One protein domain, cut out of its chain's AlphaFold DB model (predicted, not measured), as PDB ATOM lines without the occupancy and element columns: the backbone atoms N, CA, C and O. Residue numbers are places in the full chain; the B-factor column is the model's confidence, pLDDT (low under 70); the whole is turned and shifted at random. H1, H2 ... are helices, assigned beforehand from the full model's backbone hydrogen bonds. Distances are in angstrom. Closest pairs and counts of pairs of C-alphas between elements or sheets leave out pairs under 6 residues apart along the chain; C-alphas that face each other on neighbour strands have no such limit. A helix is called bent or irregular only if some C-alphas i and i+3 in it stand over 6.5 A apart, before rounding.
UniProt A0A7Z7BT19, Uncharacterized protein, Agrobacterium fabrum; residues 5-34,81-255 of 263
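Overview. This is residues 5 to 34 and 81 to 255 of the 263 residues of an uncharacterized protein of Agrobacterium fabrum (UniProt A0A7Z7BT19). Two long helices make the core: H9 and the bent H7, which runs nearly straight, lie side by side along the longest axis and run opposite ways, with shorter helices packed around them. H1, H2 and H8 gather towards one end, H6, H10 and H11 towards the other, and H4, with H12 on it, packs on the middle of H9. The printed part has 205 residues with twelve named helices, H1 to H12 in order, and no named strand: the class is all helix. It is compact, with a radius of gyration of the C-alphas of 18.3 A, and elongated, spanning 54 by 35 by 29 A.

Arrangement. H1, residues 5 to 19, touches the hub H9, residues 183 to 206, with residues 14 to 17 alone; the closest C-alphas are Trp 17 and Pro 183, 5.0 A. H2, residues 21 to 24, touches residues 183 to 184 of H9, C-alphas 23 and 183 being closest at 6.6 A, and only just touches H8, residues 166 to 179, with 3 pairs of C-alphas within 8 A, closest Asp 21 and Asp 168. H3, residues 27 to 30, is close to H9 but not clearly touching, with C-alphas 30 and 191 closest at 6.9 A. H4, residues 81 to 91, touches residues 190 to 194 of H9 about perpendicular at 74 degrees, closest C-alphas Met 91 and His 190, 4.7 A; it also touches H12, residues 252 to 255, closest C-alphas Trp 87 and Tyr 255, 5.1 A. H5, residues 95 to 98, touches no helix. H6, residues 103 to 117, touches H10, residues 209 to 226, at 81 degrees, about perpendicular, through residues 108 to 111 and 219 to 223 alone, closest C-alphas 111 and 219, 5.9 A; residues 104 to 108 of H6 touch H11, residues 240 to 244, closest C-alphas 105 and 243, 5.1 A. H7, residues 126 to 157, was assigned as one helix by its hydrogen bonds but is bent, C-alphas 138 and 141 being 6.9 A apart; its arms are H7a, residues 126 to 138, and H7b, residues 141 to 157. H7b touches residues 184 to 195 of H9 at a shallow tilt of 7 degrees, opposite ways, closest C-alphas Cys 150 and Cys 184, 5.9 A. Every O i to N i+4 pair is within hydrogen-bond range in H6, H7a, H7b, H10 and H11, but 7 of 11 in H1, 6 of 7 in H4, 7 of 10 in H8 and 15 of 20 in H9; H2, H3, H5 and H12 are too short for such a pair.

Along the chain. H1 begins at C-alpha 5, (6.817, 27.932, -6.232). H9 is 36.8 A long, H10 25.2 A and H7b 24.2 A. H1, H8 and H9 are irregular: C-alphas 6 and 9 are 7.6 A apart, 174 and 177 7.2 A, 202 and 205 7.3 A. H12 ends at C-alpha 255, (17.186, 34.237, -16.368).

Size, cuts and confidence. The C-alphas farthest apart, Arg 162 and Glu 210, are 56.4 A apart. Residues 35 to 80 are not printed; C-alphas 34 and 81 are 9.4 A apart across the cut. The link from H10 to H11 is long, with 13 residues. Residues 94 to 102 and 227 to 233 have pLDDT under 70; the mean of the printed part is 89.5.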
ATOM      1  N   ASN A   5       7.709  27.778  -7.382       76.06
ATOM      2  CA  ASN A   5       6.817  27.932  -6.232       76.06
ATOM      3  C   ASN A   5       7.505  27.635  -4.895       76.06
ATOM      4  O   ASN A   5       7.077  28.180  -3.881       76.06
ATOM      5  N   ASP A   6       8.574  26.834  -4.897       75.56
ATOM      6  CA  ASP A   6       9.354  26.538  -3.693       75.56
ATOM      7  C   ASP A   6      10.118  27.785  -3.208       75.56
ATOM      8  O   ASP A   6      10.486  27.851  -2.046       75.56
ATOM      9  N   TYR A   7      10.285  28.800  -4.072       76.81
ATOM     10  CA  TYR A   7      11.002  30.054  -3.794       76.81
ATOM     11  C   TYR A   7      10.072  31.257  -3.597       76.81
ATOM     12  O   TYR A   7      10.492  32.419  -3.653       76.81
ATOM     13  N   LYS A   8       8.771  31.001  -3.438       82.81
ATOM     14  CA  LYS A   8       7.763  32.053  -3.310       82.81
ATOM     15  C   LYS A   8       7.965  32.874  -2.032       82.81
ATOM     16  O   LYS A   8       7.863  34.096  -2.103       82.81
ATOM     17  N   ASP A   9       8.260  32.230  -0.903       84.75
ATOM     18  CA  ASP A   9       8.534  32.917   0.373       84.75
ATOM     19  C   ASP A   9       9.801  33.779   0.256       84.75
ATOM     20  O   ASP A   9       9.810  34.969   0.570       84.75
ATOM     21  N   GLU A  10      10.861  33.226  -0.329       86.00
ATOM     22  CA  GLU A  10      12.115  33.927  -0.579       86.00
ATOM     23  C   GLU A  10      11.900  35.151  -1.464       86.00
ATOM     24  O   GLU A  10      12.477  36.208  -1.198       86.00
ATOM     25  N   PHE A  11      11.072  35.031  -2.507       90.00
ATOM     26  CA  PHE A  11      10.759  36.160  -3.372       90.00
ATOM     27  C   PHE A  11       9.925  37.223  -2.657       90.00
ATOM     28  O   PHE A  11      10.203  38.412  -2.806       90.00
ATOM     29  N   GLU A  12       8.960  36.816  -1.835       91.75
ATOM     30  CA  GLU A  12       8.166  37.734  -1.018       91.75
ATOM     31  C   GLU A  12       9.064  38.578  -0.104       91.75
ATOM     32  O   GLU A  12       8.995  39.811  -0.116       91.75
ATOM     33  N   ARG A  13       9.989  37.924   0.611       88.12
ATOM     34  CA  ARG A  13      10.971  38.590   1.482       88.12
ATOM     35  C   ARG A  13      11.947  39.463   0.697       88.12
ATOM     36  O   ARG A  13      12.312  40.549   1.146       88.12
ATOM     37  N   ALA A  14      12.371  39.006  -0.478       93.12
ATOM     38  CA  ALA A  14      13.308  39.731  -1.328       93.12
ATOM     39  C   ALA A  14      12.681  40.951  -2.020       93.12
ATOM     40  O   ALA A  14      13.410  41.850  -2.446       93.12
ATOM     41  N   LEU A  15      11.349  41.027  -2.118       95.19
ATOM     42  CA  LEU A  15      10.662  42.073  -2.876       95.19
ATOM     43  C   LEU A  15      11.057  43.491  -2.430       95.19
ATOM     44  O   LEU A  15      11.159  44.391  -3.268       95.19
ATOM     45  N   TYR A  16      11.317  43.688  -1.132       94.69
ATOM     46  CA  TYR A  16      11.752  44.977  -0.583       94.69
ATOM     47  C   TYR A  16      13.037  45.476  -1.241       94.69
ATOM     48  O   TYR A  16      13.070  46.597  -1.747       94.69
ATOM     49  N   TRP A  17      14.070  44.634  -1.322       95.56
ATOM     50  CA  TRP A  17      15.325  45.052  -1.941       95.56
ATOM     51  C   TRP A  17      15.245  45.017  -3.467       95.56
ATOM     52  O   TRP A  17      15.788  45.906  -4.109       95.56
ATOM     53  N   ILE A  18      14.510  44.068  -4.060       95.75
ATOM     54  CA  ILE A  18      14.344  43.983  -5.522       95.75
ATOM     55  C   ILE A  18      13.694  45.262  -6.068       95.75
ATOM     56  O   ILE A  18      14.073  45.772  -7.123       95.75
ATOM     57  N   SER A  19      12.715  45.807  -5.345       96.69
ATOM     58  CA  SER A  19      12.026  47.028  -5.761       96.69
ATOM     59  C   SER A  19      12.800  48.318  -5.441       96.69
ATOM     60  O   SER A  19      12.442  49.365  -5.984       96.69
ATOM     61  N   SER A  20      13.850  48.277  -4.612       97.31
ATOM     62  CA  SER A  20      14.609  49.449  -4.138       97.31
ATOM     63  C   SER A  20      15.419  50.130  -5.236       97.31
ATOM     64  O   SER A  20      16.175  49.458  -5.936       97.31
ATOM     65  N   ASP A  21      15.308  51.459  -5.369       97.00
ATOM     66  CA  ASP A  21      16.070  52.237  -6.363       97.00
ATOM     67  C   ASP A  21      17.587  52.125  -6.138       97.00
ATOM     68  O   ASP A  21      18.314  52.034  -7.123       97.00
ATOM     69  N   GLN A  22      18.052  51.952  -4.896       95.56
ATOM     70  CA  GLN A  22      19.445  51.581  -4.625       95.56
ATOM     71  C   GLN A  22      19.846  50.265  -5.310       95.56
ATOM     72  O   GLN A  22      20.919  50.197  -5.895       95.56
ATOM     73  N   ALA A  23      19.009  49.222  -5.306       96.19
ATOM     74  CA  ALA A  23      19.332  47.983  -6.025       96.19
ATOM     75  C   ALA A  23      19.436  48.203  -7.549       96.19
ATOM     76  O   ALA A  23      20.194  47.509  -8.219       96.19
ATOM     77  N   ALA A  24      18.737  49.203  -8.106       94.75
ATOM     78  CA  ALA A  24      18.883  49.590  -9.516       94.75
ATOM     79  C   ALA A  24      20.297  50.073  -9.855       94.75
ATOM     80  O   ALA A  24      20.771  49.862 -10.967       94.75
ATOM     81  N   GLU A  25      20.969  50.723  -8.905       94.88
ATOM     82  CA  GLU A  25      22.333  51.233  -9.080       94.88
ATOM     83  C   GLU A  25      23.374  50.105  -9.172       94.88
ATOM     84  O   GLU A  25      24.522  50.352  -9.541       94.88
ATOM     85  N   PHE A  26      22.978  48.870  -8.850       96.56
ATOM     86  CA  PHE A  26      23.789  47.654  -8.940       96.56
ATOM     87  C   PHE A  26      23.290  46.698 -10.034       96.56
ATOM     88  O   PHE A  26      23.642  45.516 -10.035       96.56
ATOM     89  N   ASP A  27      22.456  47.171 -10.968       94.69
ATOM     90  CA  ASP A  27      21.871  46.316 -12.009       94.69
ATOM     91  C   ASP A  27      22.902  45.770 -13.012       94.69
ATOM     92  O   ASP A  27      22.666  44.764 -13.675       94.69
ATOM     93  N   ASP A  28      24.096  46.356 -13.069       94.69
ATOM     94  CA  ASP A  28      25.231  45.793 -13.802       94.69
ATOM     95  C   ASP A  28      25.688  44.433 -13.237       94.69
ATOM     96  O   ASP A  28      26.064  43.539 -14.005       94.69
ATOM     97  N   PHE A  29      25.564  44.241 -11.917       94.69
ATOM     98  CA  PHE A  29      25.782  42.962 -11.235       94.69
ATOM     99  C   PHE A  29      24.512  42.108 -11.171       94.69
ATOM    100  O   PHE A  29      24.555  40.916 -11.481       94.69
ATOM    101  N   LEU A  30      23.391  42.709 -10.760       94.75
ATOM    102  CA  LEU A  30      22.133  41.998 -10.506       94.75
ATOM    103  C   LEU A  30      21.445  41.536 -11.792       94.75
ATOM    104  O   LEU A  30      20.796  40.489 -11.784       94.75
ATOM    105  N   GLN A  31      21.590  42.293 -12.883       95.44
ATOM    106  CA  GLN A  31      21.007  42.016 -14.198       95.44
ATOM    107  C   GLN A  31      19.533  41.605 -14.075       95.44
ATOM    108  O   GLN A  31      19.117  40.560 -14.589       95.44
ATOM    109  N   MET A  32      18.759  42.394 -13.323       94.88
ATOM    110  CA  MET A  32      17.394  42.071 -12.916       94.88
ATOM    111  C   MET A  32      16.493  41.923 -14.147       94.88
ATOM    112  O   MET A  32      16.398  42.852 -14.951       94.88
ATOM    113  N   PRO A  33      15.755  40.810 -14.315       94.31
ATOM    114  CA  PRO A  33      14.866  40.622 -15.459       94.31
ATOM    115  C   PRO A  33      13.521  41.341 -15.267       94.31
ATOM    116  O   PRO A  33      12.461  40.743 -15.431       94.31
ATOM    117  N   ILE A  34      13.574  42.624 -14.908       94.00
ATOM    118  CA  ILE A  34      12.419  43.494 -14.677       94.00
ATOM    119  C   ILE A  34      12.272  44.420 -15.881       94.00
ATOM    120  O   ILE A  34      13.155  45.228 -16.165       94.00
ATOM    121  N   PRO A  81       6.809  36.573 -13.542       92.38
ATOM    122  CA  PRO A  81       7.064  36.200 -12.149       92.38
ATOM    123  C   PRO A  81       7.938  34.954 -11.995       92.38
ATOM    124  O   PRO A  81       8.821  34.923 -11.144       92.38
ATOM    125  N   GLU A  82       7.724  33.945 -12.838       92.00
ATOM    126  CA  GLU A  82       8.471  32.690 -12.819       92.00
ATOM    127  C   GLU A  82       9.952  32.927 -13.113       92.00
ATOM    128  O   GLU A  82      10.823  32.430 -12.398       92.00
ATOM    129  N   ARG A  83      10.251  33.757 -14.119       91.75
ATOM    130  CA  ARG A  83      11.622  34.176 -14.433       91.75
ATOM    131  C   ARG A  83      12.257  34.946 -13.279       91.75
ATOM    132  O   ARG A  83      13.435  34.732 -13.012       91.75
ATOM    133  N   LEU A  84      11.509  35.817 -12.599       92.44
ATOM    134  CA  LEU A  84      12.002  36.555 -11.429       92.44
ATOM    135  C   LEU A  84      12.341  35.606 -10.270       92.44
ATOM    136  O   LEU A  84      13.408  35.735  -9.675       92.44
ATOM    137  N   MET A  85      11.491  34.615  -9.994       92.12
ATOM    138  CA  MET A  85      11.756  33.593  -8.974       92.12
ATOM    139  C   MET A  85      12.969  32.725  -9.331       92.12
ATOM    140  O   MET A  85      13.807  32.471  -8.473       92.12
ATOM    141  N   LEU A  86      13.110  32.314 -10.597       91.81
ATOM    142  CA  LEU A  86      14.264  31.542 -11.081       91.81
ATOM    143  C   LEU A  86      15.566  32.352 -11.025       91.81
ATOM    144  O   LEU A  86      16.604  31.839 -10.604       91.81
ATOM    145  N   TRP A  87      15.507  33.629 -11.409       94.00
ATOM    146  CA  TRP A  87      16.615  34.572 -11.278       94.00
ATOM    147  C   TRP A  87      17.037  34.730  -9.818       94.00
ATOM    148  O   TRP A  87      18.210  34.531  -9.507       94.00
ATOM    149  N   LEU A  88      16.097  34.987  -8.906       92.56
ATOM    150  CA  LEU A  88      16.397  35.091  -7.481       92.56
ATOM    151  C   LEU A  88      16.971  33.775  -6.941       92.56
ATOM    152  O   LEU A  88      18.026  33.774  -6.307       92.56
ATOM    153  N   GLY A  89      16.312  32.658  -7.252       90.12
ATOM    154  CA  GLY A  89      16.712  31.313  -6.854       90.12
ATOM    155  C   GLY A  89      18.135  30.973  -7.282       90.12
ATOM    156  O   GLY A  89      18.876  30.398  -6.497       90.12
ATOM    157  N   SER A  90      18.582  31.411  -8.463       90.94
ATOM    158  CA  SER A  90      19.963  31.177  -8.923       90.94
ATOM    159  C   SER A  90      21.048  31.778  -8.011       90.94
ATOM    160  O   SER A  90      22.186  31.294  -7.988       90.94
ATOM    161  N   MET A  91      20.694  32.800  -7.226       91.06
ATOM    162  CA  MET A  91      21.596  33.526  -6.330       91.06
ATOM    163  C   MET A  91      21.423  33.138  -4.850       91.06
ATOM    164  O   MET A  91      22.247  33.511  -4.017       91.06
ATOM    165  N   GLN A  92      20.366  32.394  -4.504       84.56
ATOM    166  CA  GLN A  92      20.033  32.047  -3.117       84.56
ATOM    167  C   GLN A  92      21.043  31.099  -2.473       84.56
ATOM    168  O   GLN A  92      21.840  30.444  -3.140       84.56
ATOM    169  N   ASP A  93      21.005  30.998  -1.155       75.06
ATOM    170  CA  ASP A  93      21.736  29.975  -0.418       75.06
ATOM    171  C   ASP A  93      20.869  28.706  -0.303       75.06
ATOM    172  O   ASP A  93      19.749  28.773   0.190       75.06
ATOM    173  N   PHE A  94      21.360  27.566  -0.795       64.12
ATOM    174  CA  PHE A  94      20.606  26.305  -0.859       64.12
ATOM    175  C   PHE A  94      20.852  25.399   0.365       64.12
ATOM    176  O   PHE A  94      20.249  24.339   0.515       64.12
ATOM    177  N   HIS A  95      21.777  25.772   1.253       59.81
ATOM    178  CA  HIS A  95      22.432  24.797   2.126       59.81
ATOM    179  C   HIS A  95      21.518  24.203   3.220       59.81
ATOM    180  O   HIS A  95      21.766  23.090   3.684       59.81
ATOM    181  N   LEU A  96      20.385  24.840   3.539       51.84
ATOM    182  CA  LEU A  96      19.447  24.351   4.559       51.84
ATOM    183  C   LEU A  96      18.807  22.987   4.234       51.84
ATOM    184  O   LEU A  96      18.476  22.251   5.162       51.84
ATOM    185  N   GLU A  97      18.668  22.612   2.959       51.88
ATOM    186  CA  GLU A  97      17.944  21.390   2.565       51.88
ATOM    187  C   GLU A  97      18.743  20.087   2.748       51.88
ATOM    188  O   GLU A  97      18.150  19.018   2.883       51.88
ATOM    189  N   ASP A  98      20.077  20.152   2.810       55.03
ATOM    190  CA  ASP A  98      20.946  18.963   2.913       55.03
ATOM    191  C   ASP A  98      21.525  18.741   4.321       55.03
ATOM    192  O   ASP A  98      22.414  17.905   4.509       55.03
ATOM    193  N   GLY A  99      21.097  19.533   5.310       56.16
ATOM    194  CA  GLY A  99      21.704  19.544   6.647       56.16
ATOM    195  C   GLY A  99      23.157  20.045   6.664       56.16
ATOM    196  O   GLY A  99      23.832  19.976   7.693       56.16
ATOM    197  N   LEU A 100      23.645  20.561   5.534       57.28
ATOM    198  CA  LEU A 100      24.917  21.255   5.432       57.28
ATOM    199  C   LEU A 100      24.670  22.701   5.875       57.28
ATOM    200  O   LEU A 100      23.935  23.434   5.236       57.28
ATOM    201  N   PHE A 101      25.254  23.158   6.979       59.75
ATOM    202  CA  PHE A 101      25.226  24.596   7.292       59.75
ATOM    203  C   PHE A 101      25.925  25.395   6.172       59.75
ATOM    204  O   PHE A 101      26.642  24.800   5.379       59.75
ATOM    205  N   ARG A 102      25.825  26.737   6.133       61.09
ATOM    206  CA  ARG A 102      26.557  27.606   5.163       61.09
ATOM    207  C   ARG A 102      28.082  27.384   5.098       61.09
ATOM    208  O   ARG A 102      28.751  27.931   4.225       61.09
ATOM    209  N   GLY A 103      28.620  26.578   6.014       77.38
ATOM    210  CA  GLY A 103      30.016  26.180   6.130       77.38
ATOM    211  C   GLY A 103      30.681  25.849   4.795       77.38
ATOM    212  O   GLY A 103      31.569  26.600   4.422       77.38
ATOM    213  N   PRO A 104      30.289  24.795   4.049       85.25
ATOM    214  CA  PRO A 104      31.030  24.361   2.870       85.25
ATOM    215  C   PRO A 104      31.260  25.431   1.818       85.25
ATOM    216  O   PRO A 104      32.378  25.594   1.332       85.25
ATOM    217  N   PHE A 105      30.211  26.178   1.486       86.88
ATOM    218  CA  PHE A 105      30.302  27.249   0.509       86.88
ATOM    219  C   PHE A 105      31.280  28.313   0.992       86.88
ATOM    220  O   PHE A 105      32.285  28.558   0.330       86.88
ATOM    221  N   MET A 106      31.054  28.856   2.194       86.06
ATOM    222  CA  MET A 106      31.918  29.875   2.794       86.06
ATOM    223  C   MET A 106      33.368  29.411   2.961       86.06
ATOM    224  O   MET A 106      34.292  30.212   2.813       86.06
ATOM    225  N   THR A 107      33.583  28.127   3.245       87.44
ATOM    226  CA  THR A 107      34.907  27.520   3.364       87.44
ATOM    227  C   THR A 107      35.655  27.592   2.037       87.44
ATOM    228  O   THR A 107      36.773  28.111   1.997       87.44
ATOM    229  N   TRP A 108      35.021  27.166   0.941       91.56
ATOM    230  CA  TRP A 108      35.595  27.293  -0.400       91.56
ATOM    231  C   TRP A 108      35.802  28.752  -0.808       91.56
ATOM    232  O   TRP A 108      36.888  29.091  -1.277       91.56
ATOM    233  N   GLN A 109      34.815  29.628  -0.581       91.19
ATOM    234  CA  GLN A 109      34.956  31.066  -0.850       91.19
ATOM    235  C   GLN A 109      36.192  31.640  -0.146       91.19
ATOM    236  O   GLN A 109      37.022  32.302  -0.767       91.19
ATOM    237  N   SER A 110      36.340  31.346   1.149       88.94
ATOM    238  CA  SER A 110      37.452  31.836   1.965       88.94
ATOM    239  C   SER A 110      38.799  31.303   1.478       88.94
ATOM    240  O   SER A 110      39.760  32.070   1.418       88.94
ATOM    241  N   GLY A 111      38.869  30.023   1.095       91.50
ATOM    242  CA  GLY A 111      40.091  29.422   0.557       91.50
ATOM    243  C   GLY A 111      40.541  30.093  -0.736       91.50
ATOM    244  O   GLY A 111      41.656  30.611  -0.820       91.50
ATOM    245  N   PHE A 112      39.638  30.221  -1.712       94.56
ATOM    246  CA  PHE A 112      39.961  30.910  -2.962       94.56
ATOM    247  C   PHE A 112      40.325  32.387  -2.755       94.56
ATOM    248  O   PHE A 112      41.236  32.899  -3.413       94.56
ATOM    249  N   VAL A 113      39.658  33.084  -1.827       92.88
ATOM    250  CA  VAL A 113      40.009  34.463  -1.448       92.88
ATOM    251  C   VAL A 113      41.429  34.535  -0.878       92.88
ATOM    252  O   VAL A 113      42.192  35.418  -1.276       92.88
ATOM    253  N   ARG A 114      41.822  33.616   0.015       91.38
ATOM    254  CA  ARG A 114      43.188  33.579   0.565       91.38
ATOM    255  C   ARG A 114      44.231  33.286  -0.508       91.38
ATOM    256  O   ARG A 114      45.236  33.996  -0.559       91.38
ATOM    257  N   TRP A 115      43.966  32.341  -1.410       94.00
ATOM    258  CA  TRP A 115      44.832  32.069  -2.564       94.00
ATOM    259  C   TRP A 115      45.004  33.301  -3.458       94.00
ATOM    260  O   TRP A 115      46.130  33.653  -3.816       94.00
ATOM    261  N   CYS A 116      43.921  34.026  -3.752       93.50
ATOM    262  CA  CYS A 116      43.987  35.269  -4.528       93.50
ATOM    263  C   CYS A 116      44.748  36.388  -3.801       93.50
ATOM    264  O   CYS A 116      45.442  37.189  -4.430       93.50
ATOM    265  N   ASN A 117      44.662  36.443  -2.477       90.81
ATOM    266  CA  ASN A 117      45.385  37.426  -1.672       90.81
ATOM    267  C   ASN A 117      46.857  37.068  -1.429       90.81
ATOM    268  O   ASN A 117      47.573  37.874  -0.842       90.81
ATOM    269  N   GLY A 118      47.311  35.875  -1.831       90.06
ATOM    270  CA  GLY A 118      48.628  35.364  -1.436       90.06
ATOM    271  C   GLY A 118      48.744  35.127   0.076       90.06
ATOM    272  O   GLY A 118      49.850  35.061   0.602       90.06
ATOM    273  N   ALA A 119      47.609  35.021   0.773       89.56
ATOM    274  CA  ALA A 119      47.546  34.765   2.211       89.56
ATOM    275  C   ALA A 119      47.723  33.275   2.550       89.56
ATOM    276  O   ALA A 119      47.938  32.938   3.709       89.56
ATOM    277  N   ALA A 120      47.646  32.401   1.542       88.56
ATOM    278  CA  ALA A 120      47.932  30.978   1.643       88.56
ATOM    279  C   ALA A 120      48.620  30.480   0.357       88.56
ATOM    280  O   ALA A 120      48.338  31.021  -0.722       88.56
ATOM    281  N   PRO A 121      49.498  29.461   0.436       88.44
ATOM    282  CA  PRO A 121      50.119  28.863  -0.740       88.44
ATOM    283  C   PRO A 121      49.070  28.273  -1.691       88.44
ATOM    284  O   PRO A 121      48.126  27.615  -1.255       88.44
ATOM    285  N   GLN A 122      49.258  28.481  -2.991       90.81
ATOM    286  CA  GLN A 122      48.392  27.930  -4.034       90.81
ATOM    287  C   GLN A 122      48.808  26.491  -4.400       90.81
ATOM    288  O   GLN A 122      49.922  26.078  -4.070       90.81
ATOM    289  N   PRO A 123      47.941  25.712  -5.074       89.75
ATOM    290  CA  PRO A 123      48.347  24.487  -5.757       89.75
ATOM    291  C   PRO A 123      49.466  24.748  -6.782       89.75
ATOM    292  O   PRO A 123      49.493  25.787  -7.443       89.75
ATOM    293  N   GLU A 124      50.386  23.794  -6.924       89.69
ATOM    294  CA  GLU A 124      51.524  23.891  -7.856       89.69
ATOM    295  C   GLU A 124      51.167  23.477  -9.295       89.69
ATOM    296  O   GLU A 124      51.875  23.844 -10.229       89.69
ATOM    297  N   ASP A 125      50.073  22.733  -9.477       93.25
ATOM    298  CA  ASP A 125      49.589  22.283 -10.785       93.25
ATOM    299  C   ASP A 125      49.245  23.494 -11.693       93.25
ATOM    300  O   ASP A 125      48.435  24.337 -11.290       93.25
ATOM    301  N   PRO A 126      49.822  23.599 -12.911       93.00
ATOM    302  CA  PRO A 126      49.588  24.729 -13.819       93.00
ATOM    303  C   PRO A 126      48.126  24.938 -14.244       93.00
ATOM    304  O   PRO A 126      47.691  26.082 -14.430       93.00
ATOM    305  N   ASP A 127      47.349  23.863 -14.387       93.94
ATOM    306  CA  ASP A 127      45.928  23.953 -14.733       93.94
ATOM    307  C   ASP A 127      45.132  24.498 -13.539       93.94
ATOM    308  O   ASP A 127      44.234  25.331 -13.707       93.94
ATOM    309  N   LEU A 128      45.500  24.104 -12.313       94.25
ATOM    310  CA  LEU A 128      44.904  24.649 -11.090       94.25
ATOM    311  C   LEU A 128      45.290  26.114 -10.851       94.25
ATOM    312  O   LEU A 128      44.461  26.895 -10.381       94.25
ATOM    313  N   GLN A 129      46.508  26.517 -11.212       94.12
ATOM    314  CA  GLN A 129      46.905  27.929 -11.194       94.12
ATOM    315  C   GLN A 129      46.073  28.747 -12.184       94.12
ATOM    316  O   GLN A 129      45.506  29.775 -11.810       94.12
ATOM    317  N   SER A 130      45.901  28.242 -13.408       94.94
ATOM    318  CA  SER A 130      45.045  28.868 -14.425       94.94
ATOM    319  C   SER A 130      43.588  28.990 -13.954       94.94
ATOM    320  O   SER A 130      42.930  30.010 -14.181       94.94
ATOM    321  N   LEU A 131      43.080  27.981 -13.238       96.25
ATOM    322  CA  LEU A 131      41.756  28.001 -12.616       96.25
ATOM    323  C   LEU A 131      41.635  29.095 -11.536       96.25
ATOM    324  O   LEU A 131      40.619  29.793 -11.480       96.25
ATOM    325  N   ILE A 132      42.663  29.275 -10.698       95.62
ATOM    326  CA  ILE A 132      42.707  30.327  -9.668       95.62
ATOM    327  C   ILE A 132      42.804  31.721 -10.301       95.62
ATOM    328  O   ILE A 132      42.164  32.659  -9.824       95.62
ATOM    329  N   GLU A 133      43.540  31.879 -11.400       95.81
ATOM    330  CA  GLU A 133      43.564  33.133 -12.163       95.81
ATOM    331  C   GLU A 133      42.198  33.457 -12.780       95.81
ATOM    332  O   GLU A 133      41.737  34.602 -12.713       95.81
ATOM    333  N   ALA A 134      41.503  32.450 -13.322       97.25
ATOM    334  CA  ALA A 134      40.133  32.607 -13.801       97.25
ATOM    335  C   ALA A 134      39.187  33.018 -12.661       97.25
ATOM    336  O   ALA A 134      38.398  33.948 -12.826       97.25
ATOM    337  N   TYR A 135      39.310  32.390 -11.486       97.94
ATOM    338  CA  TYR A 135      38.565  32.789 -10.290       97.94
ATOM    339  C   TYR A 135      38.861  34.240  -9.896       97.94
ATOM    340  O   TYR A 135      37.937  35.001  -9.599       97.94
ATOM    341  N   ARG A 136      40.137  34.652  -9.924       97.81
ATOM    342  CA  ARG A 136      40.533  36.022  -9.584       97.81
ATOM    343  C   ARG A 136      39.779  37.031 -10.452       97.81
ATOM    344  O   ARG A 136      39.113  37.921  -9.928       97.81
ATOM    345  N   ARG A 137      39.843  36.832 -11.770       97.75
ATOM    346  CA  ARG A 137      39.242  37.711 -12.781       97.75
ATOM    347  C   ARG A 137      37.713  37.711 -12.750       97.75
ATOM    348  O   ARG A 137      37.103  38.749 -12.985       97.75
ATOM    349  N   GLU A 138      37.089  36.555 -12.537       97.31
ATOM    350  CA  GLU A 138      35.638  36.387 -12.717       97.31
ATOM    351  C   GLU A 138      34.833  36.480 -11.417       97.31
ATOM    352  O   GLU A 138      33.627  36.719 -11.471       97.31
ATOM    353  N   VAL A 139      35.478  36.303 -10.260       97.88
ATOM    354  CA  VAL A 139      34.813  36.260  -8.950       97.88
ATOM    355  C   VAL A 139      35.448  37.230  -7.967       97.88
ATOM    356  O   VAL A 139      34.754  38.101  -7.444       97.88
ATOM    357  N   TYR A 140      36.750  37.098  -7.703       97.19
ATOM    358  CA  TYR A 140      37.403  37.847  -6.627       97.19
ATOM    359  C   TYR A 140      37.422  39.356  -6.890       97.19
ATOM    360  O   TYR A 140      36.931  40.114  -6.050       97.19
ATOM    361  N   ASP A 141      37.954  39.789  -8.038       97.25
ATOM    362  CA  ASP A 141      38.069  41.211  -8.375       97.25
ATOM    363  C   ASP A 141      36.681  41.864  -8.548       97.25
ATOM    364  O   ASP A 141      36.433  42.876  -7.883       97.25
ATOM    365  N   PRO A 142      35.719  41.273  -9.297       97.25
ATOM    366  CA  PRO A 142      34.352  41.799  -9.363       97.25
ATOM    367  C   PRO A 142      33.652  41.837  -8.000       97.25
ATOM    368  O   PRO A 142      32.973  42.807  -7.672       97.25
ATOM    369  N   GLY A 143      33.831  40.806  -7.168       96.25
ATOM    370  CA  GLY A 143      33.266  40.767  -5.818       96.25
ATOM    371  C   GLY A 143      33.871  41.831  -4.899       96.25
ATOM    372  O   GLY A 143      33.170  42.414  -4.071       96.25
ATOM    373  N   LYS A 144      35.166  42.130  -5.052       95.88
ATOM    374  CA  LYS A 144      35.831  43.216  -4.327       95.88
ATOM    375  C   LYS A 144      35.285  44.579  -4.746       95.88
ATOM    376  O   LYS A 144      34.902  45.348  -3.865       95.88
ATOM    377  N   GLU A 145      35.194  44.845  -6.048       96.44
ATOM    378  CA  GLU A 145      34.591  46.076  -6.580       96.44
ATOM    379  C   GLU A 145      33.160  46.257  -6.050       96.44
ATOM    380  O   GLU A 145      32.801  47.313  -5.524       96.44
ATOM    381  N   PHE A 146      32.356  45.193  -6.113       96.69
ATOM    382  CA  PHE A 146      30.993  45.180  -5.601       96.69
ATOM    383  C   PHE A 146      30.923  45.536  -4.107       96.69
ATOM    384  O   PHE A 146      30.139  46.405  -3.719       96.69
ATOM    385  N   ARG A 147      31.763  44.925  -3.258       95.62
ATOM    386  CA  ARG A 147      31.808  45.231  -1.815       95.62
ATOM    387  C   ARG A 147      32.186  46.687  -1.538       95.62
ATOM    388  O   ARG A 147      31.601  47.312  -0.652       95.62
ATOM    389  N   GLU A 148      33.137  47.239  -2.288       96.69
ATOM    390  CA  GLU A 148      33.539  48.645  -2.163       96.69
ATOM    391  C   GLU A 148      32.389  49.593  -2.539       96.69
ATOM    392  O   GLU A 148      32.103  50.539  -1.795       96.69
ATOM    393  N   ARG A 149      31.665  49.294  -3.627       96.88
ATOM    394  CA  ARG A 149      30.457  50.033  -4.033       96.88
ATOM    395  C   ARG A 149      29.345  49.936  -2.994       96.88
ATOM    396  O   ARG A 149      28.770  50.963  -2.641       96.88
ATOM    397  N   CYS A 150      29.079  48.745  -2.456       96.62
ATOM    398  CA  CYS A 150      28.094  48.544  -1.389       96.62
ATOM    399  C   CYS A 150      28.418  49.389  -0.155       96.62
ATOM    400  O   CYS A 150      27.548  50.104   0.329       96.62
ATOM    401  N   LYS A 151      29.676  49.396   0.300       96.19
ATOM    402  CA  LYS A 151      30.108  50.207   1.450       96.19
ATOM    403  C   LYS A 151      29.910  51.710   1.216       96.19
ATOM    404  O   LYS A 151      29.522  52.443   2.128       96.19
ATOM    405  N   ALA A 152      30.188  52.190   0.002       96.00
ATOM    406  CA  ALA A 152      29.959  53.586  -0.358       96.00
ATOM    407  C   ALA A 152      28.458  53.928  -0.408       96.00
ATOM    408  O   ALA A 152      28.041  54.945   0.153       96.00
ATOM    409  N   ALA A 153      27.653  53.063  -1.030       95.44
ATOM    410  CA  ALA A 153      26.208  53.224  -1.152       95.44
ATOM    411  C   ALA A 153      25.501  53.158   0.210       95.44
ATOM    412  O   ALA A 153      24.630  53.979   0.484       95.44
ATOM    413  N   GLU A 154      25.913  52.249   1.094       95.81
ATOM    414  CA  GLU A 154      25.426  52.142   2.471       95.81
ATOM    415  C   GLU A 154      25.651  53.452   3.229       95.81
ATOM    416  O   GLU A 154      24.710  54.026   3.775       95.81
ATOM    417  N   LYS A 155      26.880  53.987   3.200       95.38
ATOM    418  CA  LYS A 155      27.204  55.253   3.871       95.38
ATOM    419  C   LYS A 155      26.300  56.397   3.406       95.38
ATOM    420  O   LYS A 155      25.862  57.197   4.230       95.38
ATOM    421  N   LEU A 156      26.034  56.486   2.100       94.81
ATOM    422  CA  LEU A 156      25.124  57.489   1.543       94.81
ATOM    423  C   LEU A 156      23.686  57.236   1.994       94.81
ATOM    424  O   LEU A 156      23.047  58.142   2.520       94.81
ATOM    425  N   TYR A 157      23.196  56.007   1.861       95.69
ATOM    426  CA  TYR A 157      21.838  55.619   2.237       95.69
ATOM    427  C   TYR A 157      21.536  55.877   3.718       95.69
ATOM    428  O   TYR A 157      20.434  56.291   4.074       95.69
ATOM    429  N   MET A 158      22.523  55.676   4.590       95.19
ATOM    430  CA  MET A 158      22.397  55.875   6.035       95.19
ATOM    431  C   MET A 158      22.594  57.335   6.474       95.19
ATOM    432  O   MET A 158      22.334  57.658   7.630       95.19
ATOM    433  N   ALA A 159      22.999  58.245   5.577       95.19
ATOM    434  CA  ALA A 159      23.215  59.658   5.910       95.19
ATOM    435  C   ALA A 159      21.919  60.434   6.229       95.19
ATOM    436  O   ALA A 159      21.980  61.520   6.809       95.19
ATOM    437  N   GLY A 160      20.751  59.891   5.869       92.50
ATOM    438  CA  GLY A 160      19.441  60.385   6.290       92.50
ATOM    439  C   GLY A 160      18.407  60.451   5.162       92.50
ATOM    440  O   GLY A 160      18.678  60.058   4.032       92.50
ATOM    441  N   PRO A 161      17.208  60.999   5.421       94.75
ATOM    442  CA  PRO A 161      16.110  60.976   4.448       94.75
ATOM    443  C   PRO A 161      16.406  61.684   3.119       94.75
ATOM    444  O   PRO A 161      15.848  61.333   2.088       94.75
ATOM    445  N   ARG A 162      17.297  62.686   3.120       94.94
ATOM    446  CA  ARG A 162      17.642  63.464   1.915       94.94
ATOM    447  C   ARG A 162      18.574  62.734   0.947       94.94
ATOM    448  O   ARG A 162      18.699  63.181  -0.187       94.94
ATOM    449  N   SER A 163      19.253  61.676   1.387       93.75
ATOM    450  CA  SER A 163      20.157  60.890   0.539       93.75
ATOM    451  C   SER A 163      19.485  59.661  -0.074       93.75
ATOM    452  O   SER A 163      20.131  58.928  -0.816       93.75
ATOM    453  N   ARG A 164      18.197  59.443   0.209       96.62
ATOM    454  CA  ARG A 164      17.391  58.360  -0.354       96.62
ATOM    455  C   ARG A 164      16.459  58.911  -1.424       96.62
ATOM    456  O   ARG A 164      15.977  60.041  -1.331       96.62
ATOM    457  N   SER A 165      16.175  58.093  -2.432       96.88
ATOM    458  CA  SER A 165      15.080  58.376  -3.360       96.88
ATOM    459  C   SER A 165      13.745  58.433  -2.599       96.88
ATOM    460  O   SER A 165      13.614  57.889  -1.503       96.88
ATOM    461  N   SER A 166      12.709  59.044  -3.184       97.31
ATOM    462  CA  SER A 166      11.375  59.051  -2.561       97.31
ATOM    463  C   SER A 166      10.820  57.639  -2.344       97.31
ATOM    464  O   SER A 166      10.042  57.409  -1.424       97.31
ATOM    465  N   TRP A 167      11.195  56.701  -3.217       97.75
ATOM    466  CA  TRP A 167      10.792  55.306  -3.107       97.75
ATOM    467  C   TRP A 167      11.560  54.581  -2.000       97.75
ATOM    468  O   TRP A 167      10.945  53.927  -1.165       97.75
ATOM    469  N   ASP A 168      12.878  54.752  -1.930       97.69
ATOM    470  CA  ASP A 168      13.686  54.124  -0.882       97.69
ATOM    471  C   ASP A 168      13.423  54.720   0.501       97.69
ATOM    472  O   ASP A 168      13.495  54.007   1.496       97.69
ATOM    473  N   GLN A 169      13.061  56.003   0.587       98.00
ATOM    474  CA  GLN A 169      12.596  56.588   1.844       98.00
ATOM    475  C   GLN A 169      11.283  55.941   2.306       98.00
ATOM    476  O   GLN A 169      11.131  55.654   3.488       98.00
ATOM    477  N   TYR A 170      10.364  55.643   1.384       97.56
ATOM    478  CA  TYR A 170       9.166  54.873   1.716       97.56
ATOM    479  C   TYR A 170       9.520  53.452   2.180       97.56
ATOM    480  O   TYR A 170       9.029  53.019   3.216       97.56
ATOM    481  N   LEU A 171      10.413  52.743   1.476       96.81
ATOM    482  CA  LEU A 171      10.882  51.416   1.900       96.81
ATOM    483  C   LEU A 171      11.593  51.448   3.262       96.81
ATOM    484  O   LEU A 171      11.472  50.504   4.042       96.81
ATOM    485  N   TRP A 172      12.322  52.527   3.564       96.69
ATOM    486  CA  TRP A 172      12.941  52.741   4.870       96.69
ATOM    487  C   TRP A 172      11.904  52.714   5.985       96.69
ATOM    488  O   TRP A 172      12.002  51.883   6.882       96.69
ATOM    489  N   GLU A 173      10.879  53.555   5.876       95.81
ATOM    490  CA  GLU A 173       9.835  53.719   6.896       95.81
ATOM    491  C   GLU A 173       9.005  52.452   7.137       95.81
ATOM    492  O   GLU A 173       8.439  52.280   8.214       95.81
ATOM    493  N   ILE A 174       8.886  51.572   6.139       94.19
ATOM    494  CA  ILE A 174       8.038  50.379   6.251       94.19
ATOM    495  C   ILE A 174       8.802  49.084   6.529       94.19
ATOM    496  O   ILE A 174       8.157  48.076   6.806       94.19
ATOM    497  N   PHE A 175      10.130  49.083   6.391       93.06
ATOM    498  CA  PHE A 175      10.924  47.854   6.448       93.06
ATOM    499  C   PHE A 175      12.340  48.070   6.989       93.06
ATOM    500  O   PHE A 175      12.733  47.424   7.958       93.06
ATOM    501  N   TYR A 176      13.131  48.965   6.388       93.94
ATOM    502  CA  TYR A 176      14.562  49.038   6.722       93.94
ATOM    503  C   TYR A 176      14.892  49.779   8.020       93.94
ATOM    504  O   TYR A 176      15.971  49.555   8.573       93.94
ATOM    505  N   GLU A 177      14.002  50.647   8.503       94.12
ATOM    506  CA  GLU A 177      14.217  51.426   9.724       94.12
ATOM    507  C   GLU A 177      14.360  50.532  10.955       94.12
ATOM    508  O   GLU A 177      15.304  50.701  11.724       94.12
ATOM    509  N   GLU A 178      13.479  49.539  11.098       89.12
ATOM    510  CA  GLU A 178      13.495  48.599  12.223       89.12
ATOM    511  C   GLU A 178      14.808  47.810  12.277       89.12
ATOM    512  O   GLU A 178      15.399  47.629  13.340       89.12
ATOM    513  N   ALA A 179      15.305  47.392  11.112       86.88
ATOM    514  CA  ALA A 179      16.556  46.656  10.992       86.88
ATOM    515  C   ALA A 179      17.802  47.561  11.003       86.88
ATOM    516  O   ALA A 179      18.910  47.031  11.015       86.88
ATOM    517  N   TYR A 180      17.637  48.887  10.939       89.69
ATOM    518  CA  TYR A 180      18.707  49.873  10.750       89.69
ATOM    519  C   TYR A 180      19.708  49.476   9.643       89.69
ATOM    520  O   TYR A 180      20.921  49.468   9.845       89.69
ATOM    521  N   ASN A 181      19.197  49.105   8.465       91.81
ATOM    522  CA  ASN A 181      19.995  48.537   7.366       91.81
ATOM    523  C   ASN A 181      19.718  49.202   6.002       91.81
ATOM    524  O   ASN A 181      18.769  49.964   5.845       91.81
ATOM    525  N   CYS A 182      20.540  48.905   4.989       93.50
ATOM    526  CA  CYS A 182      20.306  49.295   3.589       93.50
ATOM    527  C   CYS A 182      19.862  48.099   2.732       93.50
ATOM    528  O   CYS A 182      20.218  46.963   3.055       93.50
ATOM    529  N   PRO A 183      19.199  48.335   1.584       95.12
ATOM    530  CA  PRO A 183      18.968  47.324   0.549       95.12
ATOM    531  C   PRO A 183      20.218  46.506   0.192       95.12
ATOM    532  O   PRO A 183      20.126  45.285   0.072       95.12
ATOM    533  N   CYS A 184      21.388  47.151   0.101       94.31
ATOM    534  CA  CYS A 184      22.664  46.499  -0.202       94.31
ATOM    535  C   CYS A 184      23.023  45.306   0.696       94.31
ATOM    536  O   CYS A 184      23.532  44.295   0.205       94.31
ATOM    537  N   ILE A 185      22.719  45.376   1.994       91.50
ATOM    538  CA  ILE A 185      22.988  44.271   2.925       91.50
ATOM    539  C   ILE A 185      22.202  43.017   2.525       91.50
ATOM    540  O   ILE A 185      22.728  41.911   2.625       91.50
ATOM    541  N   PHE A 186      20.991  43.178   1.985       91.44
ATOM    542  CA  PHE A 186      20.099  42.061   1.675       91.44
ATOM    543  C   PHE A 186      20.473  41.307   0.402       91.44
ATOM    544  O   PHE A 186      20.254  40.102   0.363       91.44
ATOM    545  N   PHE A 187      21.039  41.975  -0.611       92.94
ATOM    546  CA  PHE A 187      21.424  41.324  -1.872       92.94
ATOM    547  C   PHE A 187      22.927  41.052  -2.012       92.94
ATOM    548  O   PHE A 187      23.348  40.405  -2.970       92.94
ATOM    549  N   SER A 188      23.760  41.527  -1.081       92.50
ATOM    550  CA  SER A 188      25.217  41.355  -1.174       92.50
ATOM    551  C   SER A 188      25.641  39.887  -1.239       92.50
ATOM    552  O   SER A 188      26.373  39.491  -2.148       92.50
ATOM    553  N   SER A 189      25.103  39.064  -0.337       88.81
ATOM    554  CA  SER A 189      25.364  37.623  -0.327       88.81
ATOM    555  C   SER A 189      24.856  36.912  -1.588       88.81
ATOM    556  O   SER A 189      25.493  35.972  -2.054       88.81
ATOM    557  N   HIS A 190      23.762  37.388  -2.198       91.94
ATOM    558  CA  HIS A 190      23.238  36.843  -3.456       91.94
ATOM    559  C   HIS A 190      24.222  37.039  -4.604       91.94
ATOM    560  O   HIS A 190      24.510  36.088  -5.330       91.94
ATOM    561  N   ILE A 191      24.785  38.243  -4.741       93.94
ATOM    562  CA  ILE A 191      25.787  38.529  -5.775       93.94
ATOM    563  C   ILE A 191      27.041  37.684  -5.572       93.94
ATOM    564  O   ILE A 191      27.536  37.086  -6.528       93.94
ATOM    565  N   GLU A 192      27.533  37.574  -4.338       91.62
ATOM    566  CA  GLU A 192      28.693  36.730  -4.058       91.62
ATOM    567  C   GLU A 192      28.403  35.269  -4.415       91.62
ATOM    568  O   GLU A 192      29.152  34.672  -5.190       91.62
ATOM    569  N   ASN A 193      27.283  34.707  -3.957       91.75
ATOM    570  CA  ASN A 193      26.896  33.333  -4.273       91.75
ATOM    571  C   ASN A 193      26.780  33.093  -5.784       91.75
ATOM    572  O   ASN A 193      27.283  32.098  -6.316       91.75
ATOM    573  N   MET A 194      26.146  34.032  -6.486       94.31
ATOM    574  CA  MET A 194      25.981  34.006  -7.933       94.31
ATOM    575  C   MET A 194      27.328  33.954  -8.661       94.31
ATOM    576  O   MET A 194      27.494  33.120  -9.554       94.31
ATOM    577  N   LEU A 195      28.281  34.823  -8.306       96.06
ATOM    578  CA  LEU A 195      29.590  34.885  -8.967       96.06
ATOM    579  C   LEU A 195      30.327  33.542  -8.866       96.06
ATOM    580  O   LEU A 195      30.759  33.002  -9.884       96.06
ATOM    581  N   HIS A 196      30.379  32.958  -7.667       95.06
ATOM    582  CA  HIS A 196      31.045  31.673  -7.430       95.06
ATOM    583  C   HIS A 196      30.394  30.535  -8.221       95.06
ATOM    584  O   HIS A 196      31.088  29.762  -8.886       95.06
ATOM    585  N   ARG A 197      29.057  30.449  -8.213       93.94
ATOM    586  CA  ARG A 197      28.350  29.389  -8.947       93.94
ATOM    587  C   ARG A 197      28.476  29.535 -10.456       93.94
ATOM    588  O   ARG A 197      28.664  28.527 -11.132       93.94
ATOM    589  N   ARG A 198      28.391  30.756 -10.997       95.06
ATOM    590  CA  ARG A 198      28.571  31.002 -12.440       95.06
ATOM    591  C   ARG A 198      29.975  30.622 -12.890       95.06
ATOM    592  O   ARG A 198      30.117  29.931 -13.896       95.06
ATOM    593  N   TRP A 199      30.989  31.031 -12.132       97.06
ATOM    594  CA  TRP A 199      32.374  30.661 -12.402       97.06
ATOM    595  C   TRP A 199      32.561  29.142 -12.371       97.06
ATOM    596  O   TRP A 199      33.051  28.563 -13.341       97.06
ATOM    597  N   TRP A 200      32.106  28.472 -11.312       96.44
ATOM    598  CA  TRP A 200      32.305  27.032 -11.194       96.44
ATOM    599  C   TRP A 200      31.539  26.244 -12.254       96.44
ATOM    600  O   TRP A 200      32.096  25.338 -12.865       96.44
ATOM    601  N   ARG A 201      30.299  26.638 -12.573       95.31
ATOM    602  CA  ARG A 201      29.514  26.014 -13.650       95.31
ATOM    603  C   ARG A 201      30.251  26.034 -14.994       95.31
ATOM    604  O   ARG A 201      30.169  25.055 -15.731       95.31
ATOM    605  N   ARG A 202      30.985  27.110 -15.303       95.50
ATOM    606  CA  ARG A 202      31.767  27.238 -16.548       95.50
ATOM    607  C   ARG A 202      33.065  26.437 -16.533       95.50
ATOM    608  O   ARG A 202      33.443  25.901 -17.568       95.50
ATOM    609  N   ASN A 203      33.736  26.361 -15.385       96.06
ATOM    610  CA  ASN A 203      35.104  25.842 -15.297       96.06
ATOM    611  C   ASN A 203      35.192  24.391 -14.795       96.06
ATOM    612  O   ASN A 203      36.155  23.700 -15.095       96.06
ATOM    613  N   ARG A 204      34.186  23.864 -14.086       94.12
ATOM    614  CA  ARG A 204      34.261  22.531 -13.449       94.12
ATOM    615  C   ARG A 204      34.546  21.361 -14.394       94.12
ATOM    616  O   ARG A 204      34.960  20.302 -13.936       94.12
ATOM    617  N   HIS A 205      34.269  21.521 -15.689       93.50
ATOM    618  CA  HIS A 205      34.475  20.488 -16.706       93.50
ATOM    619  C   HIS A 205      35.910  20.450 -17.244       93.50
ATOM    620  O   HIS A 205      36.282  19.462 -17.870       93.50
ATOM    621  N   SER A 206      36.715  21.487 -16.989       91.81
ATOM    622  CA  SER A 206      38.151  21.485 -17.287       91.81
ATOM    623  C   SER A 206      38.998  20.949 -16.131       91.81
ATOM    624  O   SER A 206      40.213  20.904 -16.260       91.81
ATOM    625  N   VAL A 207      38.376  20.564 -15.011       94.12
ATOM    626  CA  VAL A 207      39.050  20.057 -13.809       94.12
ATOM    627  C   VAL A 207      38.693  18.585 -13.632       94.12
ATOM    628  O   VAL A 207      37.522  18.241 -13.433       94.12
ATOM    629  N   ASN A 208      39.689  17.706 -13.720       94.81
ATOM    630  CA  ASN A 208      39.483  16.268 -13.548       94.81
ATOM    631  C   ASN A 208      39.327  15.880 -12.057       94.81
ATOM    632  O   ASN A 208      39.423  16.723 -11.166       94.81
ATOM    633  N   ALA A 209      39.048  14.604 -11.774       94.88
ATOM    634  CA  ALA A 209      38.825  14.135 -10.402       94.88
ATOM    635  C   ALA A 209      40.065  14.299  -9.501       94.88
ATOM    636  O   ALA A 209      39.937  14.803  -8.389       94.88
ATOM    637  N   GLU A 210      41.256  13.957  -9.998       94.50
ATOM    638  CA  GLU A 210      42.522  14.088  -9.258       94.50
ATOM    639  C   GLU A 210      42.812  15.555  -8.907       94.50
ATOM    640  O   GLU A 210      43.212  15.880  -7.792       94.50
ATOM    641  N   GLN A 211      42.527  16.470  -9.833       95.31
ATOM    642  CA  GLN A 211      42.669  17.910  -9.631       95.31
ATOM    643  C   GLN A 211      41.668  18.460  -8.602       95.31
ATOM    644  O   GLN A 211      42.022  19.332  -7.807       95.31
ATOM    645  N   LYS A 212      40.432  17.941  -8.559       95.19
ATOM    646  CA  LYS A 212      39.458  18.294  -7.507       95.19
ATOM    647  C   LYS A 212      39.900  17.794  -6.132       95.19
ATOM    648  O   LYS A 212      39.795  18.538  -5.158       95.19
ATOM    649  N   GLU A 213      40.438  16.579  -6.055       93.81
ATOM    650  CA  GLU A 213      41.014  16.039  -4.818       93.81
ATOM    651  C   GLU A 213      42.223  16.860  -4.354       93.81
ATOM    652  O   GLU A 213      42.321  17.194  -3.172       93.81
ATOM    653  N   ALA A 214      43.099  17.268  -5.278       93.19
ATOM    654  CA  ALA A 214      44.227  18.145  -4.979       93.19
ATOM    655  C   ALA A 214      43.771  19.520  -4.456       93.19
ATOM    656  O   ALA A 214      44.315  20.010  -3.463       93.19
ATOM    657  N   LEU A 215      42.741  20.125  -5.064       94.44
ATOM    658  CA  LEU A 215      42.136  21.368  -4.567       94.44
ATOM    659  C   LEU A 215      41.568  21.198  -3.155       94.44
ATOM    660  O   LEU A 215      41.788  22.057  -2.303       94.44
ATOM    661  N   LEU A 216      40.854  20.100  -2.897       93.69
ATOM    662  CA  LEU A 216      40.284  19.808  -1.582       93.69
ATOM    663  C   LEU A 216      41.381  19.613  -0.528       93.69
ATOM    664  O   LEU A 216      41.285  20.164   0.569       93.69
ATOM    665  N   GLY A 217      42.444  18.882  -0.871       92.19
ATOM    666  CA  GLY A 217      43.617  18.714  -0.014       92.19
ATOM    667  C   GLY A 217      44.293  20.049   0.297       92.19
ATOM    668  O   GLY A 217      44.596  20.331   1.458       92.19
ATOM    669  N   LYS A 218      44.448  20.917  -0.711       91.56
ATOM    670  CA  LYS A 218      45.027  22.252  -0.516       91.56
ATOM    671  C   LYS A 218      44.139  23.151   0.338       91.56
ATOM    672  O   LYS A 218      44.653  23.897   1.164       91.56
ATOM    673  N   LEU A 219      42.820  23.070   0.178       91.38
ATOM    674  CA  LEU A 219      41.867  23.785   1.025       91.38
ATOM    675  C   LEU A 219      41.956  23.318   2.484       91.38
ATOM    676  O   LEU A 219      41.959  24.144   3.393       91.38
ATOM    677  N   ALA A 220      42.054  22.007   2.716       89.69
ATOM    678  CA  ALA A 220      42.214  21.437   4.052       89.69
ATOM    679  C   ALA A 220      43.512  21.914   4.731       89.69
ATOM    680  O   ALA A 220      43.486  22.319   5.895       89.69
ATOM    681  N   GLU A 221      44.629  21.910   3.998       88.81
ATOM    682  CA  GLU A 221      45.913  22.454   4.459       88.81
ATOM    683  C   GLU A 221      45.799  23.949   4.780       88.81
ATOM    684  O   GLU A 221      46.202  24.384   5.861       88.81
ATOM    685  N   ASP A 222      45.196  24.720   3.869       86.38
ATOM    686  CA  ASP A 222      44.987  26.157   4.025       86.38
ATOM    687  C   ASP A 222      44.217  26.472   5.319       86.38
ATOM    688  O   ASP A 222      44.665  27.256   6.154       86.38
ATOM    689  N   ILE A 223      43.102  25.782   5.556       83.25
ATOM    690  CA  ILE A 223      42.295  25.954   6.772       83.25
ATOM    691  C   ILE A 223      43.068  25.548   8.025       83.25
ATOM    692  O   ILE A 223      42.986  26.237   9.042       83.25
ATOM    693  N   SER A 224      43.814  24.442   7.970       83.56
ATOM    694  CA  SER A 224      44.566  23.949   9.124       83.56
ATOM    695  C   SER A 224      45.675  24.902   9.559       83.56
ATOM    696  O   SER A 224      45.973  24.969  10.752       83.56
ATOM    697  N   LEU A 225      46.332  25.566   8.607       82.62
ATOM    698  CA  LEU A 225      47.541  26.353   8.854       82.62
ATOM    699  C   LEU A 225      47.276  27.862   8.911       82.62
ATOM    700  O   LEU A 225      47.979  28.573   9.629       82.62
ATOM    701  N   TYR A 226      46.273  28.342   8.176       77.88
ATOM    702  CA  TYR A 226      46.008  29.768   7.955       77.88
ATOM    703  C   TYR A 226      44.543  30.161   8.208       77.88
ATOM    704  O   TYR A 226      44.174  31.321   8.017       77.88
ATOM    705  N   GLY A 227      43.685  29.217   8.610       68.25
ATOM    706  CA  GLY A 227      42.282  29.485   8.913       68.25
ATOM    707  C   GLY A 227      42.077  30.172  10.268       68.25
ATOM    708  O   GLY A 227      42.705  29.818  11.264       68.25
ATOM    709  N   ASP A 228      41.127  31.108  10.325       64.81
ATOM    710  CA  ASP A 228      40.635  31.673  11.587       64.81
ATOM    711  C   ASP A 228      39.780  30.648  12.361       64.81
ATOM    712  O   ASP A 228      39.260  29.686  11.791       64.81
ATOM    713  N   ALA A 229      39.549  30.880  13.661       54.22
ATOM    714  CA  ALA A 229      38.785  29.981  14.545       54.22
ATOM    715  C   ALA A 229      37.359  29.638  14.045       54.22
ATOM    716  O   ALA A 229      36.803  28.609  14.416       54.22
ATOM    717  N   VAL A 230      36.776  30.473  13.175       52.09
ATOM    718  CA  VAL A 230      35.454  30.263  12.548       52.09
ATOM    719  C   VAL A 230      35.502  29.203  11.428       52.09
ATOM    720  O   VAL A 230      34.476  28.617  11.088       52.09
ATOM    721  N   VAL A 231      36.684  28.911  10.874       52.59
ATOM    722  CA  VAL A 231      36.892  28.067   9.680       52.59
ATOM    723  C   VAL A 231      37.289  26.621  10.036       52.59
ATOM    724  O   VAL A 231      37.243  25.739   9.186       52.59
ATOM    725  N   GLN A 232      37.591  26.318  11.303       55.59
ATOM    726  CA  GLN A 232      38.009  24.977  11.758       55.59
ATOM    727  C   GLN A 232      36.867  23.945  11.881       55.59
ATOM    728  O   GLN A 232      37.010  22.913  12.540       55.59
ATOM    729  N   ASN A 233      35.713  24.185  11.253       65.94
ATOM    730  CA  ASN A 233      34.670  23.171  11.153       65.94
ATOM    731  C   ASN A 233      35.008  22.194  10.019       65.94
ATOM    732  O   ASN A 233      34.623  22.405   8.872       65.94
ATOM    733  N   TRP A 234      35.695  21.100  10.344       71.44
ATOM    734  CA  TRP A 234      36.096  20.076   9.372       71.44
ATOM    735  C   TRP A 234      34.931  19.447   8.596       71.44
ATOM    736  O   TRP A 234      35.119  19.034   7.457       71.44
ATOM    737  N   ASN A 235      33.706  19.462   9.139       73.69
ATOM    738  CA  ASN A 235      32.515  19.004   8.408       73.69
ATOM    739  C   ASN A 235      32.156  19.913   7.217       73.69
ATOM    740  O   ASN A 235      31.349  19.532   6.372       73.69
ATOM    741  N   ALA A 236      32.732  21.116   7.153       76.69
ATOM    742  CA  ALA A 236      32.581  22.040   6.040       76.69
ATOM    743  C   ALA A 236      33.600  21.802   4.909       76.69
ATOM    744  O   ALA A 236      33.453  22.374   3.833       76.69
ATOM    745  N   VAL A 237      34.627  20.972   5.117       84.50
ATOM    746  CA  VAL A 237      35.644  20.677   4.098       84.50
ATOM    747  C   VAL A 237      35.174  19.486   3.267       84.50
ATOM    748  O   VAL A 237      35.455  18.331   3.573       84.50
ATOM    749  N   ILE A 238      34.391  19.777   2.230       87.50
ATOM    750  CA  ILE A 238      33.829  18.785   1.304       87.50
ATOM    751  C   ILE A 238      34.170  19.150  -0.139       87.50
ATOM    752  O   ILE A 238      34.609  20.264  -0.413       87.50
ATOM    753  N   ASP A 239      33.915  18.231  -1.066       90.38
ATOM    754  CA  ASP A 239      34.074  18.463  -2.501       90.38
ATOM    755  C   ASP A 239      33.350  19.736  -3.000       90.38
ATOM    756  O   ASP A 239      32.246  20.069  -2.556       90.38
ATOM    757  N   ILE A 240      33.984  20.434  -3.945       92.38
ATOM    758  CA  ILE A 240      33.537  21.724  -4.482       92.38
ATOM    759  C   ILE A 240      32.219  21.635  -5.267       92.38
ATOM    760  O   ILE A 240      31.399  22.553  -5.172       92.38
ATOM    761  N   ASP A 241      31.950  20.536  -5.989       92.00
ATOM    762  CA  ASP A 241      30.676  20.366  -6.701       92.00
ATOM    763  C   ASP A 241      29.524  20.274  -5.701       92.00
ATOM    764  O   ASP A 241      28.480  20.913  -5.882       92.00
ATOM    765  N   ARG A 242      29.737  19.536  -4.603       88.31
ATOM    766  CA  ARG A 242      28.767  19.452  -3.508       88.31
ATOM    767  C   ARG A 242      28.642  20.773  -2.752       88.31
ATOM    768  O   ARG A 242      27.527  21.161  -2.409       88.31
ATOM    769  N   ALA A 243      29.753  21.468  -2.509       89.00
ATOM    770  CA  ALA A 243      29.750  22.735  -1.788       89.00
ATOM    771  C   ALA A 243      28.997  23.833  -2.542       89.00
ATOM    772  O   ALA A 243      28.249  24.579  -1.925       89.00
ATOM    773  N   PHE A 244      29.161  23.938  -3.863       89.88
ATOM    774  CA  PHE A 244      28.489  24.974  -4.654       89.88
ATOM    775  C   PHE A 244      27.112  24.561  -5.173       89.88
ATOM    776  O   PHE A 244      26.305  25.440  -5.495       89.88
ATOM    777  N   ALA A 245      26.840  23.251  -5.238       87.25
ATOM    778  CA  ALA A 245      25.560  22.663  -5.628       87.25
ATOM    779  C   ALA A 245      25.004  23.234  -6.949       87.25
ATOM    780  O   ALA A 245      23.800  23.455  -7.096       87.25
ATOM    781  N   VAL A 246      25.881  23.496  -7.927       89.25
ATOM    782  CA  VAL A 246      25.532  24.262  -9.139       89.25
ATOM    783  C   VAL A 246      24.422  23.622  -9.977       89.25
ATOM    784  O   VAL A 246      23.679  24.352 -10.624       89.25
ATOM    785  N   ASP A 247      24.262  22.296  -9.954       88.38
ATOM    786  CA  ASP A 247      23.205  21.594 -10.705       88.38
ATOM    787  C   ASP A 247      21.838  21.618 -10.014       88.38
ATOM    788  O   ASP A 247      20.817  21.332 -10.638       88.38
ATOM    789  N   ARG A 248      21.801  21.961  -8.722       85.00
ATOM    790  CA  ARG A 248      20.550  22.111  -7.964       85.00
ATOM    791  C   ARG A 248      19.959  23.507  -8.104       85.00
ATOM    792  O   ARG A 248      18.781  23.701  -7.821       85.00
ATOM    793  N   MET A 249      20.768  24.457  -8.566       87.19
ATOM    794  CA  MET A 249      20.403  25.862  -8.669       87.19
ATOM    795  C   MET A 249      20.113  26.252 -10.118       87.19
ATOM    796  O   MET A 249      20.837  25.815 -11.019       87.19
ATOM    797  N   PRO A 250      19.118  27.121 -10.367       89.81
ATOM    798  CA  PRO A 250      18.875  27.664 -11.692       89.81
ATOM    799  C   PRO A 250      20.131  28.348 -12.233       89.81
ATOM    800  O   PRO A 250      20.952  28.890 -11.482       89.81
ATOM    801  N   ASP A 251      20.293  28.338 -13.552       92.62
ATOM    802  CA  ASP A 251      21.394  29.055 -14.175       92.62
ATOM    803  C   ASP A 251      21.055  30.537 -14.339       92.62
ATOM    804  O   ASP A 251      20.213  30.903 -15.156       92.62
ATOM    805  N   PHE A 252      21.727  31.394 -13.567       93.56
ATOM    806  CA  PHE A 252      21.554  32.847 -13.613       93.56
ATOM    807  C   PHE A 252      21.636  33.399 -15.043       93.56
ATOM    808  O   PHE A 252      20.848  34.267 -15.424       93.56
ATOM    809  N   ASP A 253      22.554  32.865 -15.861       92.44
ATOM    810  CA  ASP A 253      22.775  33.341 -17.229       92.44
ATOM    811  C   ASP A 253      21.563  33.120 -18.157       92.44
ATOM    812  O   ASP A 253      21.436  33.836 -19.153       92.44
ATOM    813  N   LEU A 254      20.646  32.207 -17.808       92.44
ATOM    814  CA  LEU A 254      19.398  31.964 -18.542       92.44
ATOM    815  C   LEU A 254      18.266  32.918 -18.141       92.44
ATOM    816  O   LEU A 254      17.351  33.147 -18.931       92.44
ATOM    817  N   TYR A 255      18.313  33.486 -16.933       92.19
ATOM    818  CA  TYR A 255      17.186  34.237 -16.368       92.19
ATOM    819  C   TYR A 255      17.452  35.728 -16.183       92.19
ATOM    820  O   TYR A 255      16.487  36.483 -16.078       92.19
TER     821      TYR A 255